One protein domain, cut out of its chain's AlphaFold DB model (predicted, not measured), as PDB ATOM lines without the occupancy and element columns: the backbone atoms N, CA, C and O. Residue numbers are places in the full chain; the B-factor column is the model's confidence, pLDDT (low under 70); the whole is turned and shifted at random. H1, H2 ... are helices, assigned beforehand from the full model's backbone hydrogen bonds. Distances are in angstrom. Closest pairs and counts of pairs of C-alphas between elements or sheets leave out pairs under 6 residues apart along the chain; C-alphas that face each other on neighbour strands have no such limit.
ATOM      1  N   ARG A 155     106.394 -67.275  45.837       54.31
ATOM      2  CA  ARG A 155     106.484 -65.996  46.557       54.31
ATOM      3  C   ARG A 155     105.165 -65.705  47.272       54.31
ATOM      4  O   ARG A 155     104.092 -65.842  46.695       54.31
ATOM      5  N   CYS A 156     105.256 -65.239  48.513       58.56
ATOM      6  CA  CYS A 156     104.120 -64.638  49.204       58.56
ATOM      7  C   CYS A 156     103.711 -63.334  48.484       58.56
ATOM      8  O   CYS A 156     104.613 -62.561  48.157       58.56
ATOM      9  N   PRO A 157     102.411 -63.019  48.297       53.88
ATOM     10  CA  PRO A 157     101.977 -61.757  47.675       53.88
ATOM     11  C   PRO A 157     102.490 -60.499  48.405       53.88
ATOM     12  O   PRO A 157     102.651 -59.447  47.799       53.88
ATOM     13  N   HIS A 158     102.878 -60.622  49.677       52.62
ATOM     14  CA  HIS A 158     103.540 -59.585  50.479       52.62
ATOM     15  C   HIS A 158     105.026 -59.350  50.087       52.62
ATOM     16  O   HIS A 158     105.858 -59.048  50.947       52.62
ATOM     17  N   ALA A 159     105.415 -59.527  48.818       49.62
ATOM     18  CA  ALA A 159     106.810 -59.536  48.338       49.62
ATOM     19  C   ALA A 159     107.441 -58.131  48.171       49.62
ATOM     20  O   ALA A 159     108.020 -57.811  47.134       49.62
ATOM     21  N   VAL A 160     107.358 -57.323  49.228       51.53
ATOM     22  CA  VAL A 160     107.689 -55.888  49.266       51.53
ATOM     23  C   VAL A 160     109.202 -55.635  49.217       51.53
ATOM     24  O   VAL A 160     109.689 -54.931  48.350       51.53
ATOM     25  N   VAL A 161     110.011 -56.226  50.109       45.16
ATOM     26  CA  VAL A 161     111.465 -55.909  50.183       45.16
ATOM     27  C   VAL A 161     112.350 -57.143  50.109       45.16
ATOM     28  O   VAL A 161     113.345 -57.160  49.386       45.16
ATOM     29  N   VAL A 162     111.990 -58.181  50.862       44.44
ATOM     30  CA  VAL A 162     112.716 -59.450  50.937       44.44
ATOM     31  C   VAL A 162     111.751 -60.538  50.473       44.44
ATOM     32  O   VAL A 162     110.678 -60.657  51.072       44.44
ATOM     33  N   PRO A 163     112.074 -61.318  49.425       52.66
ATOM     34  CA  PRO A 163     111.160 -62.326  48.908       52.66
ATOM     35  C   PRO A 163     111.000 -63.458  49.930       52.66
ATOM     36  O   PRO A 163     111.908 -64.258  50.147       52.66
ATOM     37  N   CYS A 164     109.834 -63.508  50.571       57.06
ATOM     38  CA  CYS A 164     109.417 -64.655  51.362       57.06
ATOM     39  C   CYS A 164     108.843 -65.716  50.424       57.06
ATOM     40  O   CYS A 164     107.922 -65.424  49.661       57.06
ATOM     41  N   PHE A 165     109.360 -66.938  50.517       59.16
ATOM     42  CA  PHE A 165     108.859 -68.095  49.786       59.16
ATOM     43  C   PHE A 165     108.071 -68.991  50.751       59.16
ATOM     44  O   PHE A 165     108.601 -69.389  51.789       59.16
ATOM     45  N   CYS A 166     106.803 -69.270  50.443       57.19
ATOM     46  CA  CYS A 166     105.948 -70.149  51.245       57.19
ATOM     47  C   CYS A 166     105.937 -71.560  50.614       57.19
ATOM     48  O   CYS A 166     105.711 -71.676  49.406       57.19
ATOM     49  N   PRO A 167     106.172 -72.639  51.389       50.41
ATOM     50  CA  PRO A 167     106.108 -74.020  50.912       50.41
ATOM     51  C   PRO A 167     104.654 -74.525  50.927       50.41
ATOM     52  O   PRO A 167     104.286 -75.396  51.708       50.41
ATOM     53  N   GLY A 168     103.805 -73.925  50.097       51.88
ATOM     54  CA  GLY A 168     102.375 -74.218  50.030       51.88
ATOM     55  C   GLY A 168     101.692 -73.390  48.947       51.88
ATOM     56  O   GLY A 168     102.332 -72.542  48.324       51.88
ATOM     57  N   THR A 169     100.402 -73.632  48.715       50.81
ATOM     58  CA  THR A 169      99.579 -72.842  47.784       50.81
ATOM     59  C   THR A 169      99.731 -71.349  48.056       50.81
ATOM     60  O   THR A 169      99.632 -70.922  49.209       50.81
ATOM     61  N   ALA A 170      99.945 -70.554  47.002       47.88
ATOM     62  CA  ALA A 170      99.906 -69.103  47.115       47.88
ATOM     63  C   ALA A 170      98.564 -68.695  47.757       47.88
ATOM     64  O   ALA A 170      97.517 -69.127  47.270       47.88
ATOM     65  N   PRO A 171      98.572 -67.949  48.876       49.50
ATOM     66  CA  PRO A 171      97.335 -67.554  49.530       49.50
ATOM     67  C   PRO A 171      96.564 -66.582  48.632       49.50
ATOM     68  O   PRO A 171      97.172 -65.834  47.864       49.50
ATOM     69  N   ALA A 172      95.233 -66.582  48.756       49.66
ATOM     70  CA  ALA A 172      94.372 -65.619  48.075       49.66
ATOM     71  C   ALA A 172      94.828 -64.176  48.354       49.66
ATOM     72  O   ALA A 172      95.411 -63.896  49.407       49.66
ATOM     73  N   GLU A 173      94.583 -63.269  47.407       44.12
ATOM     74  CA  GLU A 173      95.178 -61.934  47.427       44.12
ATOM     75  C   GLU A 173      94.903 -61.195  48.750       44.12
ATOM     76  O   GLU A 173      93.764 -60.979  49.161       44.12
ATOM     77  N   GLY A 174      95.982 -60.837  49.452       46.38
ATOM     78  CA  GLY A 174      95.921 -60.168  50.751       46.38
ATOM     79  C   GLY A 174      95.838 -61.054  51.992       46.38
ATOM     80  O   GLY A 174      95.948 -60.534  53.103       46.38
ATOM     81  N   VAL A 175      95.709 -62.374  51.852       51.53
ATOM     82  CA  VAL A 175      95.829 -63.296  52.989       51.53
ATOM     83  C   VAL A 175      97.319 -63.594  53.232       51.53
ATOM     84  O   VAL A 175      98.020 -64.027  52.313       51.53
ATOM     85  N   PRO A 176      97.874 -63.359  54.436       53.75
ATOM     86  CA  PRO A 176      99.236 -63.786  54.749       53.75
ATOM     87  C   PRO A 176      99.307 -65.319  54.790       53.75
ATOM     88  O   PRO A 176      98.493 -65.959  55.451       53.75
ATOM     89  N   CYS A 177     100.289 -65.918  54.103       59.41
ATOM     90  CA  CYS A 177     100.497 -67.372  54.157       59.41
ATOM     91  C   CYS A 177     100.829 -67.814  55.595       59.41
ATOM     92  O   CYS A 177     101.291 -67.001  56.398       59.41
ATOM     93  N   GLU A 178     100.672 -69.098  55.920       59.91
ATOM     94  CA  GLU A 178     100.890 -69.595  57.290       59.91
ATOM     95  C   GLU A 178     102.315 -69.320  57.814       59.91
ATOM     96  O   GLU A 178     102.484 -68.983  58.977       59.91
ATOM     97  N   ASN A 179     103.340 -69.309  56.950       57.94
ATOM     98  CA  ASN A 179     104.708 -68.892  57.321       57.94
ATOM     99  C   ASN A 179     104.884 -67.373  57.547       57.94
ATOM    100  O   ASN A 179     105.949 -66.926  57.969       57.94
ATOM    101  N   CYS A 180     103.887 -66.554  57.214       58.09
ATOM    102  CA  CYS A 180     103.863 -65.113  57.486       58.09
ATOM    103  C   CYS A 180     103.077 -64.771  58.759       58.09
ATOM    104  O   CYS A 180     103.378 -63.750  59.385       58.09
ATOM    105  N   THR A 181     102.111 -65.610  59.151       57.78
ATOM    106  CA  THR A 181     101.403 -65.512  60.437       57.78
ATOM    107  C   THR A 181     102.118 -66.256  61.564       57.78
ATOM    108  O   THR A 181     102.054 -65.799  62.706       57.78
ATOM    109  N   SER A 182     102.819 -67.356  61.267       58.75
ATOM    110  CA  SER A 182     103.539 -68.149  62.264       58.75
ATOM    111  C   SER A 182     104.693 -67.379  62.908       58.75
ATOM    112  O   SER A 182     105.363 -66.537  62.304       58.75
ATOM    113  N   GLU A 183     104.927 -67.669  64.186       56.59
ATOM    114  CA  GLU A 183     105.890 -66.920  64.999       56.59
ATOM    115  C   GLU A 183     107.318 -67.482  64.919       56.59
ATOM    116  O   GLU A 183     108.246 -66.874  65.453       56.59
ATOM    117  N   ALA A 184     107.510 -68.630  64.256       55.41
ATOM    118  CA  ALA A 184     108.763 -69.382  64.256       55.41
ATOM    119  C   ALA A 184     109.006 -70.144  62.931       55.41
ATOM    120  O   ALA A 184     108.380 -71.181  62.712       55.41
ATOM    121  N   PRO A 185     109.952 -69.707  62.071       54.47
ATOM    122  CA  PRO A 185     110.581 -68.387  62.043       54.47
ATOM    123  C   PRO A 185     109.620 -67.344  61.437       54.47
ATOM    124  O   PRO A 185     109.052 -67.597  60.375       54.47
ATOM    125  N   PRO A 186     109.472 -66.145  62.030       57.81
ATOM    126  CA  PRO A 186     108.565 -65.138  61.493       57.81
ATOM    127  C   PRO A 186     109.118 -64.607  60.168       57.81
ATOM    128  O   PRO A 186     110.315 -64.299  60.071       57.81
ATOM    129  N   CYS A 187     108.265 -64.476  59.148       66.50
ATOM    130  CA  CYS A 187     108.728 -64.057  57.825       66.50
ATOM    131  C   CYS A 187     109.439 -62.685  57.858       66.50
ATOM    132  O   CYS A 187     109.170 -61.859  58.740       66.50
ATOM    133  N   PRO A 188     110.328 -62.385  56.887       66.19
ATOM    134  CA  PRO A 188     111.084 -61.131  56.869       66.19
ATOM    135  C   PRO A 188     110.217 -59.867  56.964       66.19
ATOM    136  O   PRO A 188     110.632 -58.894  57.591       66.19
ATOM    137  N   VAL A 189     109.009 -59.899  56.392       70.31
ATOM    138  CA  VAL A 189     108.023 -58.809  56.451       70.31
ATOM    139  C   VAL A 189     107.429 -58.664  57.852       70.31
ATOM    140  O   VAL A 189     107.567 -57.600  58.450       70.31
ATOM    141  N   SER A 190     106.861 -59.727  58.427       70.81
ATOM    142  CA  SER A 190     106.313 -59.716  59.792       70.81
ATOM    143  C   SER A 190     107.377 -59.342  60.831       70.81
ATOM    144  O   SER A 190     107.088 -58.636  61.798       70.81
ATOM    145  N   ARG A 191     108.640 -59.731  60.604       75.50
ATOM    146  CA  ARG A 191     109.781 -59.302  61.422       75.50
ATOM    147  C   ARG A 191     110.051 -57.795  61.315       75.50
ATOM    148  O   ARG A 191     110.316 -57.177  62.343       75.50
ATOM    149  N   VAL A 192     109.983 -57.202  60.121       77.12
ATOM    150  CA  VAL A 192     110.115 -55.744  59.933       77.12
ATOM    151  C   VAL A 192     108.938 -55.006  60.583       77.12
ATOM    152  O   VAL A 192     109.172 -54.130  61.409       77.12
ATOM    153  N   LEU A 193     107.696 -55.410  60.309       77.81
ATOM    154  CA  LEU A 193     106.484 -54.763  60.838       77.81
ATOM    155  C   LEU A 193     106.392 -54.765  62.370       77.81
ATOM    156  O   LEU A 193     105.889 -53.808  62.961       77.81
ATOM    157  N   ARG A 194     106.876 -55.827  63.027       79.25
ATOM    158  CA  ARG A 194     106.922 -55.903  64.494       79.25
ATOM    159  C   ARG A 194     108.085 -55.086  65.075       79.25
ATOM    160  O   ARG A 194     107.867 -54.320  66.018       79.25
ATOM    161  N   TRP A 195     109.298 -55.221  64.524       79.81
ATOM    162  CA  TRP A 195     110.550 -54.871  65.220       79.81
ATOM    163  C   TRP A 195     111.387 -53.736  64.614       79.81
ATOM    164  O   TRP A 195     112.407 -53.380  65.201       79.81
ATOM    165  N   ALA A 196     111.017 -53.175  63.462       84.00
ATOM    166  CA  ALA A 196     111.739 -52.041  62.891       84.00
ATOM    167  C   ALA A 196     111.464 -50.715  63.634       84.00
ATOM    168  O   ALA A 196     110.458 -50.544  64.332       84.00
ATOM    169  N   ASP A 197     112.384 -49.773  63.468       87.25
ATOM    170  CA  ASP A 197     112.238 -48.356  63.791       87.25
ATOM    171  C   ASP A 197     111.461 -47.609  62.690       87.25
ATOM    172  O   ASP A 197     111.217 -48.145  61.604       87.25
ATOM    173  N   SER A 198     111.033 -46.371  62.976       88.31
ATOM    174  CA  SER A 198     110.211 -45.607  62.027       88.31
ATOM    175  C   SER A 198     110.975 -45.302  60.737       88.31
ATOM    176  O   SER A 198     110.456 -45.589  59.666       88.31
ATOM    177  N   GLU A 199     112.242 -44.871  60.819       88.12
ATOM    178  CA  GLU A 199     113.065 -44.540  59.643       88.12
ATOM    179  C   GLU A 199     113.148 -45.712  58.652       88.12
ATOM    180  O   GLU A 199     112.999 -45.532  57.443       88.12
ATOM    181  N   ARG A 200     113.337 -46.946  59.141       84.25
ATOM    182  CA  ARG A 200     113.351 -48.124  58.272       84.25
ATOM    183  C   ARG A 200     111.975 -48.410  57.680       84.25
ATOM    184  O   ARG A 200     111.900 -48.719  56.495       84.25
ATOM    185  N   LEU A 201     110.902 -48.308  58.463       84.25
ATOM    186  CA  LEU A 201     109.536 -48.512  57.970       84.25
ATOM    187  C   LEU A 201     109.151 -47.468  56.903       84.25
ATOM    188  O   LEU A 201     108.641 -47.852  55.853       84.25
ATOM    189  N   GLU A 202     109.479 -46.191  57.120       85.88
ATOM    190  CA  GLU A 202     109.322 -45.076  56.172       85.88
ATOM    191  C   GLU A 202     110.082 -45.360  54.863       85.88
ATOM    192  O   GLU A 202     109.541 -45.234  53.761       85.88
ATOM    193  N   LYS A 203     111.336 -45.811  54.978       84.56
ATOM    194  CA  LYS A 203     112.234 -46.108  53.853       84.56
ATOM    195  C   LYS A 203     111.774 -47.294  53.009       84.56
ATOM    196  O   LYS A 203     111.916 -47.246  51.786       84.56
ATOM    197  N   GLU A 204     111.218 -48.337  53.627       76.25
ATOM    198  CA  GLU A 204     110.619 -49.458  52.895       76.25
ATOM    199  C   GLU A 204     109.239 -49.096  52.304       76.25
ATOM    200  O   GLU A 204     108.969 -49.457  51.159       76.25
ATOM    201  N   LEU A 205     108.408 -48.307  53.000       78.38
ATOM    202  CA  LEU A 205     107.134 -47.793  52.467       78.38
ATOM    203  C   LEU A 205     107.351 -46.929  51.212       78.38
ATOM    204  O   LEU A 205     106.687 -47.121  50.193       78.38
ATOM    205  N   TYR A 206     108.332 -46.021  51.247       79.25
ATOM    206  CA  TYR A 206     108.718 -45.204  50.092       79.25
ATOM    207  C   TYR A 206     109.195 -46.054  48.901       79.25
ATOM    208  O   TYR A 206     108.848 -45.775  47.749       79.25
ATOM    209  N   ARG A 207     109.973 -47.116  49.165       76.62
ATOM    210  CA  ARG A 207     110.425 -48.054  48.127       76.62
ATOM    211  C   ARG A 207     109.257 -48.767  47.453       76.62
ATOM    212  O   ARG A 207     109.316 -48.935  46.236       76.62
ATOM    213  N   GLU A 208     108.214 -49.133  48.196       70.56
ATOM    214  CA  GLU A 208     107.066 -49.833  47.614       70.56
ATOM    215  C   GLU A 208     106.101 -48.903  46.877       70.56
ATOM    216  O   GLU A 208     105.699 -49.217  45.756       70.56
ATOM    217  N   ARG A 209     105.843 -47.698  47.408       75.00
ATOM    218  CA  ARG A 209     105.122 -46.637  46.674       75.00
ATOM    219  C   ARG A 209     105.764 -46.366  45.306       75.00
ATOM    220  O   ARG A 209     105.064 -46.214  44.309       75.00
ATOM    221  N   ARG A 210     107.102 -46.406  45.220       72.88
ATOM    222  CA  ARG A 210     107.852 -46.280  43.955       72.88
ATOM    223  C   ARG A 210     107.758 -47.511  43.031       72.88
ATOM    224  O   ARG A 210     108.043 -47.387  41.843       72.88
ATOM    225  N   ARG A 211     107.390 -48.688  43.546       68.94
ATOM    226  CA  ARG A 211     107.247 -49.945  42.781       68.94
ATOM    227  C   ARG A 211     105.839 -50.188  42.246       68.94
ATOM    228  O   ARG A 211     105.689 -51.066  41.402       68.94
ATOM    229  N   GLN A 212     104.844 -49.440  42.728       61.75
ATOM    230  CA  GLN A 212     103.430 -49.529  42.331       61.75
ATOM    231  C   GLN A 212     102.773 -50.911  42.547       61.75
ATOM    232  O   GLN A 212     101.656 -51.140  42.096       61.75
ATOM    233  N   ARG A 213     103.406 -51.827  43.296       58.31
ATOM    234  CA  ARG A 213     102.849 -53.145  43.661       58.31
ATOM    235  C   ARG A 213     101.989 -53.040  44.926       58.31
ATOM    236  O   ARG A 213     102.254 -53.667  45.949       58.31
ATOM    237  N   GLY A 214     100.985 -52.171  44.860       53.66
ATOM    238  CA  GLY A 214     100.118 -51.836  45.985       53.66
ATOM    239  C   GLY A 214      99.048 -52.892  46.247       53.66
ATOM    240  O   GLY A 214      97.932 -52.760  45.759       53.66
ATOM    241  N   TYR A 215      99.347 -53.891  47.082       58.84
ATOM    242  CA  TYR A 215      98.279 -54.657  47.734       58.84
ATOM    243  C   TYR A 215      97.429 -53.704  48.599       58.84
ATOM    244  O   TYR A 215      97.968 -52.962  49.416       58.84
ATOM    245  N   ILE A 216      96.101 -53.749  48.469       55.09
ATOM    246  CA  ILE A 216      95.165 -52.794  49.097       55.09
ATOM    247  C   ILE A 216      95.309 -52.713  50.635       55.09
ATOM    248  O   ILE A 216      95.083 -51.662  51.230       55.09
ATOM    249  N   GLY A 217      95.718 -53.798  51.302       63.53
ATOM    250  CA  GLY A 217      95.967 -53.808  52.752       63.53
ATOM    251  C   GLY A 217      97.399 -53.452  53.182       63.53
ATOM    252  O   GLY A 217      97.642 -53.335  54.382       63.53
ATOM    253  N   PHE A 218      98.343 -53.286  52.246       71.06
ATOM    254  CA  PHE A 218      99.762 -53.045  52.539       71.06
ATOM    255  C   PHE A 218      99.981 -51.717  53.269       71.06
ATOM    256  O   PHE A 218     100.582 -51.704  54.343       71.06
ATOM    257  N   GLU A 219      99.469 -50.608  52.726       73.69
ATOM    258  CA  GLU A 219      99.755 -49.278  53.278       73.69
ATOM    259  C   GLU A 219      99.252 -49.155  54.717       73.69
ATOM    260  O   GLU A 219     100.020 -48.773  55.595       73.69
ATOM    261  N   ARG A 220      98.030 -49.633  54.992       77.75
ATOM    262  CA  ARG A 220      97.459 -49.664  56.345       77.75
ATOM    263  C   ARG A 220      98.324 -50.461  57.329       77.75
ATOM    264  O   ARG A 220      98.585 -49.982  58.428       77.75
ATOM    265  N   GLN A 221      98.820 -51.643  56.946       76.44
ATOM    266  CA  GLN A 221      99.706 -52.441  57.811       76.44
ATOM    267  C   GLN A 221     101.029 -51.717  58.124       76.44
ATOM    268  O   GLN A 221     101.547 -51.837  59.240       76.44
ATOM    269  N   TRP A 222     101.568 -50.958  57.164       81.88
ATOM    270  CA  TRP A 222     102.777 -50.150  57.347       81.88
ATOM    271  C   TRP A 222     102.523 -48.889  58.178       81.88
ATOM    272  O   TRP A 222     103.323 -48.581  59.058       81.88
ATOM    273  N   GLU A 223     101.405 -48.199  57.971       83.19
ATOM    274  CA  GLU A 223     100.995 -47.016  58.737       83.19
ATOM    275  C   GLU A 223     100.703 -47.371  60.203       83.19
ATOM    276  O   GLU A 223     101.183 -46.697  61.116       83.19
ATOM    277  N   GLU A 224     100.048 -48.506  60.463       86.62
ATOM    278  CA  GLU A 224      99.939 -49.063  61.812       86.62
ATOM    279  C   GLU A 224     101.312 -49.407  62.423       86.62
ATOM    280  O   GLU A 224     101.543 -49.193  63.617       86.62
ATOM    281  N   ALA A 225     102.239 -49.978  61.642       85.50
ATOM    282  CA  ALA A 225     103.580 -50.312  62.127       85.50
ATOM    283  C   ALA A 225     104.396 -49.054  62.456       85.50
ATOM    284  O   ALA A 225     105.099 -49.035  63.469       85.50
ATOM    285  N   LEU A 226     104.246 -47.995  61.658       88.31
ATOM    286  CA  LEU A 226     104.807 -46.672  61.914       88.31
ATOM    287  C   LEU A 226     104.231 -46.073  63.194       88.31
ATOM    288  O   LEU A 226     105.003 -45.707  64.079       88.31
ATOM    289  N   ALA A 227     102.907 -46.062  63.365       88.56
ATOM    290  CA  ALA A 227     102.264 -45.594  64.592       88.56
ATOM    291  C   ALA A 227     102.789 -46.341  65.836       88.56
ATOM    292  O   ALA A 227     103.174 -45.712  66.825       88.56
ATOM    293  N   ARG A 228     102.914 -47.677  65.760       90.94
ATOM    294  CA  ARG A 228     103.537 -48.504  66.814       90.94
ATOM    295  C   ARG A 228     105.010 -48.134  67.052       90.94
ATOM    296  O   ARG A 228     105.440 -48.081  68.203       90.94
ATOM    297  N   ALA A 229     105.790 -47.855  66.007       89.50
ATOM    298  CA  ALA A 229     107.194 -47.456  66.128       89.50
ATOM    299  C   ALA A 229     107.370 -46.054  66.743       89.50
ATOM    300  O   ALA A 229     108.216 -45.885  67.625       89.50
ATOM    301  N   HIS A 230     106.552 -45.074  66.350       90.62
ATOM    302  CA  HIS A 230     106.548 -43.739  66.951       90.62
ATOM    303  C   HIS A 230     106.123 -43.792  68.425       90.62
ATOM    304  O   HIS A 230     106.810 -43.210  69.261       90.62
ATOM    305  N   ALA A 231     105.079 -44.556  68.771       91.44
ATOM    306  CA  ALA A 231     104.651 -44.740  70.160       91.44
ATOM    307  C   ALA A 231     105.775 -45.315  71.046       91.44
ATOM    308  O   ALA A 231     106.050 -44.775  72.118       91.44
ATOM    309  N   ARG A 232     106.501 -46.341  70.567       91.12
ATOM    310  CA  ARG A 232     107.695 -46.872  71.257       91.12
ATOM    311  C   ARG A 232     108.777 -45.807  71.460       91.12
ATOM    312  O   ARG A 232     109.351 -45.733  72.541       91.12
ATOM    313  N   LYS A 233     109.048 -44.980  70.443       91.44
ATOM    314  CA  LYS A 233     110.073 -43.921  70.491       91.44
ATOM    315  C   LYS A 233     109.706 -42.795  71.469       91.44
ATOM    316  O   LYS A 233     110.582 -42.296  72.176       91.44
ATOM    317  N   VAL A 234     108.427 -42.416  71.542       93.25
ATOM    318  CA  VAL A 234     107.912 -41.436  72.516       93.25
ATOM    319  C   VAL A 234     108.037 -41.977  73.940       93.25
ATOM    320  O   VAL A 234     108.611 -41.304  74.795       93.25
ATOM    321  N   GLU A 235     107.589 -43.209  74.186       93.62
ATOM    322  CA  GLU A 235     107.671 -43.841  75.510       93.62
ATOM    323  C   GLU A 235     109.124 -44.059  75.967       93.62
ATOM    324  O   GLU A 235     109.464 -43.809  77.125       93.62
ATOM    325  N   GLU A 236     110.021 -44.450  75.057       92.88
ATOM    326  CA  GLU A 236     111.450 -44.535  75.359       92.88
ATOM    327  C   GLU A 236     112.039 -43.162  75.724       92.88
ATOM    328  O   GLU A 236     112.816 -43.061  76.676       92.88
ATOM    329  N   THR A 237     111.658 -42.100  75.008       93.88
ATOM    330  CA  THR A 237     112.118 -40.729  75.293       93.88
ATOM    331  C   THR A 237     111.632 -40.273  76.671       93.88
ATOM    332  O   THR A 237     112.452 -39.862  77.496       93.88
ATOM    333  N   ARG A 238     110.342 -40.470  76.979       95.62
ATOM    334  CA  ARG A 238     109.749 -40.192  78.297       95.62
ATOM    335  C   ARG A 238     110.505 -40.908  79.420       95.62
ATOM    336  O   ARG A 238     110.941 -40.273  80.378       95.62
ATOM    337  N   ARG A 239     110.749 -42.212  79.267       95.19
ATOM    338  CA  ARG A 239     111.487 -43.025  80.249       95.19
ATOM    339  C   ARG A 239     112.942 -42.569  80.432       95.19
ATOM    340  O   ARG A 239     113.470 -42.644  81.543       95.19
ATOM    341  N   ARG A 240     113.606 -42.101  79.367       95.56
ATOM    342  CA  ARG A 240     114.970 -41.539  79.435       95.56
ATOM    343  C   ARG A 240     114.991 -40.228  80.227       95.56
ATOM    344  O   ARG A 240     115.851 -40.081  81.097       95.56
ATOM    345  N   GLU A 241     114.033 -39.332  79.983       96.06
ATOM    346  CA  GLU A 241     113.877 -38.084  80.741       96.06
ATOM    347  C   GLU A 241     113.559 -38.326  82.222       96.06
ATOM    348  O   GLU A 241     114.160 -37.695  83.088       96.06
ATOM    349  N   GLU A 242     112.627 -39.229  82.533       95.94
ATOM    350  CA  GLU A 242     112.269 -39.586  83.915       95.94
ATOM    351  C   GLU A 242     113.489 -40.131  84.675       95.94
ATOM    352  O   GLU A 242     113.781 -39.693  85.791       95.94
ATOM    353  N   ALA A 243     114.277 -41.005  84.038       95.56
ATOM    354  CA  ALA A 243     115.532 -41.503  84.596       95.56
ATOM    355  C   ALA A 243     116.599 -40.401  84.765       95.56
ATOM    356  O   ALA A 243     117.421 -40.471  85.680       95.56
ATOM    357  N   GLU A 244     116.619 -39.374  83.914       96.81
ATOM    358  CA  GLU A 244     117.515 -38.226  84.070       96.81
ATOM    359  C   GLU A 244     117.090 -37.292  85.204       96.81
ATOM    360  O   GLU A 244     117.916 -36.985  86.067       96.81
ATOM    361  N   LYS A 245     115.803 -36.946  85.277       97.31
ATOM    362  CA  LYS A 245     115.204 -36.167  86.372       97.31
ATOM    363  C   LYS A 245     115.461 -36.850  87.723       97.31
ATOM    364  O   LYS A 245     115.915 -36.193  88.659       97.31
ATOM    365  N   ALA A 246     115.309 -38.176  87.801       96.38
ATOM    366  CA  ALA A 246     115.647 -38.964  88.989       96.38
ATOM    367  C   ALA A 246     117.150 -38.923  89.343       96.38
ATOM    368  O   ALA A 246     117.506 -38.702  90.502       96.38
ATOM    369  N   ARG A 247     118.054 -39.073  88.359       96.88
ATOM    370  CA  ARG A 247     119.515 -38.962  88.576       96.88
ATOM    371  C   ARG A 247     119.936 -37.560  89.025       96.88
ATOM    372  O   ARG A 247     120.857 -37.440  89.832       96.88
ATOM    373  N   TRP A 248     119.287 -36.511  88.523       97.00
ATOM    374  CA  TRP A 248     119.527 -35.133  88.949       97.00
ATOM    375  C   TRP A 248     119.030 -34.901  90.380       97.00
ATOM    376  O   TRP A 248     119.799 -34.428  91.215       97.00
ATOM    377  N   ALA A 249     117.802 -35.323  90.700       96.69
ATOM    378  CA  ALA A 249     117.234 -35.211  92.043       96.69
ATOM    379  C   ALA A 249     118.085 -35.947  93.095       96.69
ATOM    380  O   ALA A 249     118.408 -35.372  94.134       96.69
ATOM    381  N   ALA A 250     118.551 -37.164  92.792       96.25
ATOM    382  CA  ALA A 250     119.459 -37.914  93.661       96.25
ATOM    383  C   ALA A 250     120.791 -37.176  93.914       96.25
ATOM    384  O   ALA A 250     121.307 -37.202  95.030       96.25
ATOM    385  N   ARG A 251     121.333 -36.465  92.911       96.69
ATOM    386  CA  ARG A 251     122.537 -35.625  93.072       96.69
ATOM    387  C   ARG A 251     122.292 -34.376  93.920       96.69
ATOM    388  O   ARG A 251     123.229 -33.928  94.570       96.69
ATOM    389  N   GLN A 252     121.079 -33.817  93.918       97.00
ATOM    390  CA  GLN A 252     120.729 -32.700  94.805       97.00
ATOM    391  C   GLN A 252     120.517 -33.169  96.246       97.00
ATOM    392  O   GLN A 252     121.096 -32.588  97.157       97.00
ATOM    393  N   ALA A 253     119.786 -34.269  96.454       95.56
ATOM    394  CA  ALA A 253     119.614 -34.865  97.779       95.56
ATOM    395  C   ALA A 253     120.967 -35.240  98.419       95.56
ATOM    396  O   ALA A 253     121.206 -34.938  99.584       95.56
ATOM    397  N   ALA A 254     121.893 -35.808  97.637       94.75
ATOM    398  CA  ALA A 254     123.245 -36.138  98.092       94.75
ATOM    399  C   ALA A 254     124.168 -34.920  98.328       94.75
ATOM    400  O   ALA A 254     125.246 -35.096  98.896       94.75
ATOM    401  N   ARG A 255     123.783 -33.710  97.891       94.44
ATOM    402  CA  ARG A 255     124.445 -32.448  98.271       94.44
ATOM    403  C   ARG A 255     123.867 -31.903  99.571       94.44
ATOM    404  O   ARG A 255     124.610 -31.789 100.536       94.44
ATOM    405  N   ALA A 256     122.548 -31.721  99.624       94.75
ATOM    406  CA  ALA A 256     121.851 -31.228 100.811       94.75
ATOM    407  C   ALA A 256     122.126 -32.084 102.063       94.75
ATOM    408  O   ALA A 256     122.286 -31.546 103.152       94.75
ATOM    409  N   ALA A 257     122.252 -33.409 101.911       93.50
ATOM    410  CA  ALA A 257     122.640 -34.299 103.006       93.50
ATOM    411  C   ALA A 257     124.059 -34.025 103.542       93.50
ATOM    412  O   ALA A 257     124.265 -34.084 104.743       93.50
ATOM    413  N   ARG A 258     125.024 -33.691 102.671       94.25
ATOM    414  CA  ARG A 258     126.409 -33.376 103.071       94.25
ATOM    415  C   ARG A 258     126.539 -31.989 103.683       94.25
ATOM    416  O   ARG A 258     127.360 -31.792 104.567       94.25
ATOM    417  N   GLU A 259     125.747 -31.042 103.193       92.06
ATOM    418  CA  GLU A 259     125.642 -29.695 103.755       92.06
ATOM    419  C   GLU A 259     125.080 -29.788 105.190       92.06
ATOM    420  O   GLU A 259     125.713 -29.307 106.125       92.06
ATOM    421  N   ALA A 260     124.006 -30.561 105.393       85.50
ATOM    422  CA  ALA A 260     123.428 -30.850 106.714       85.50
ATOM    423  C   ALA A 260     124.272 -31.775 107.628       85.50
ATOM    424  O   ALA A 260     123.922 -31.960 108.790       85.50
ATOM    425  N   GLU A 261     125.362 -32.366 107.125       82.25
ATOM    426  CA  GLU A 261     126.376 -33.089 107.916       82.25
ATOM    427  C   GLU A 261     127.548 -32.175 108.344       82.25
ATOM    428  O   GLU A 261     128.481 -32.649 108.997       82.25
TER     429      GLU A 261
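Overview. This is residues 155 to 261 of the 263 residues of an uncharacterized protein of Colletotrichum orbiculare (strain 104-T / ATCC 96160 / CBS 514.97 / LARS 414 / MAFF 240422) (UniProt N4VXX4). One very long helix, H4, begins in a small head and sticks out of it as a long arm, with residues 234 to 261 standing free. In the head, H3 folds back beside the first part of H4 as a helical hairpin, the short H2 packs on H4 near its beginning, and the head also holds H1 and the long unnamed stretch of residues 155 to 177. The printed part has 107 residues with four named helices, in the order H1, H2, H3, H4, and no named strand; the class is all helix. The whole is extended, with a radius of gyration of the C-alphas of 22.0 A, and spans 77 by 30 by 17 A, the arm making much of the length.

Along the chain. H4, residues 218 to 259, is the longest helix, 62.0 A from its first C-alpha at (99.762, -53.045, 52.539) to its last at (125.642, -29.695, 103.755). H3, residues 198 to 209, measures 16.2 A. H2, residues 188 to 195, measures 10.5 A. H1, residues 178 to 181, is 5.2 A long and begins with C-alpha 178 at (100.890, -69.595, 57.290).

Arrangement. H3 and H4 form a helical hairpin: they touch, running opposite ways at a shallow tilt of 14 degrees. Their closest C-alphas are those of Ser 198 and Ala 229, 5.4 A apart, and H4 touches H3 with residues 219 to 230 alone. H2 touches H4, which meets it with residues 221 to 225 alone; the closest C-alphas, those of Leu 193 and Ala 225, are 5.5 A apart. H2 and H4 run the same way at a shallow tilt of 34 degrees, only just short of steep. H2 and H3 are close but not clearly touching, with the C-alphas of Val 192 and Leu 201 closest at 7.5 A; they run opposite ways at a tilt of 37 degrees, only just steep. H1 and H2 touch only at the corner by their link, and only just, with 3 pairs of C-alphas within 8 A; the closest are those of Cys 180 and Ser 190, 6.4 A apart. H1 is apart from H3 and from H4. In H2 and H3 every O i to N i+4 pair is within hydrogen-bond range, in H4 37 of 38 are, and H1 is too short for such a pair.

Size, cuts and confidence. The C-alphas farthest apart are those of Thr 169 and Glu 261, 76.9 A. Without residues 234 to 261 the body has 79 residues and spans 37 by 29 by 17 A. The printed part has no cut. The link from H2 to H3 is tight, those from H1 to H2 and from H3 to H4 are short, and no link is long. The mean pLDDT of the printed part is 74.9; residues 155 to 188 and 211 to 217 are under 70.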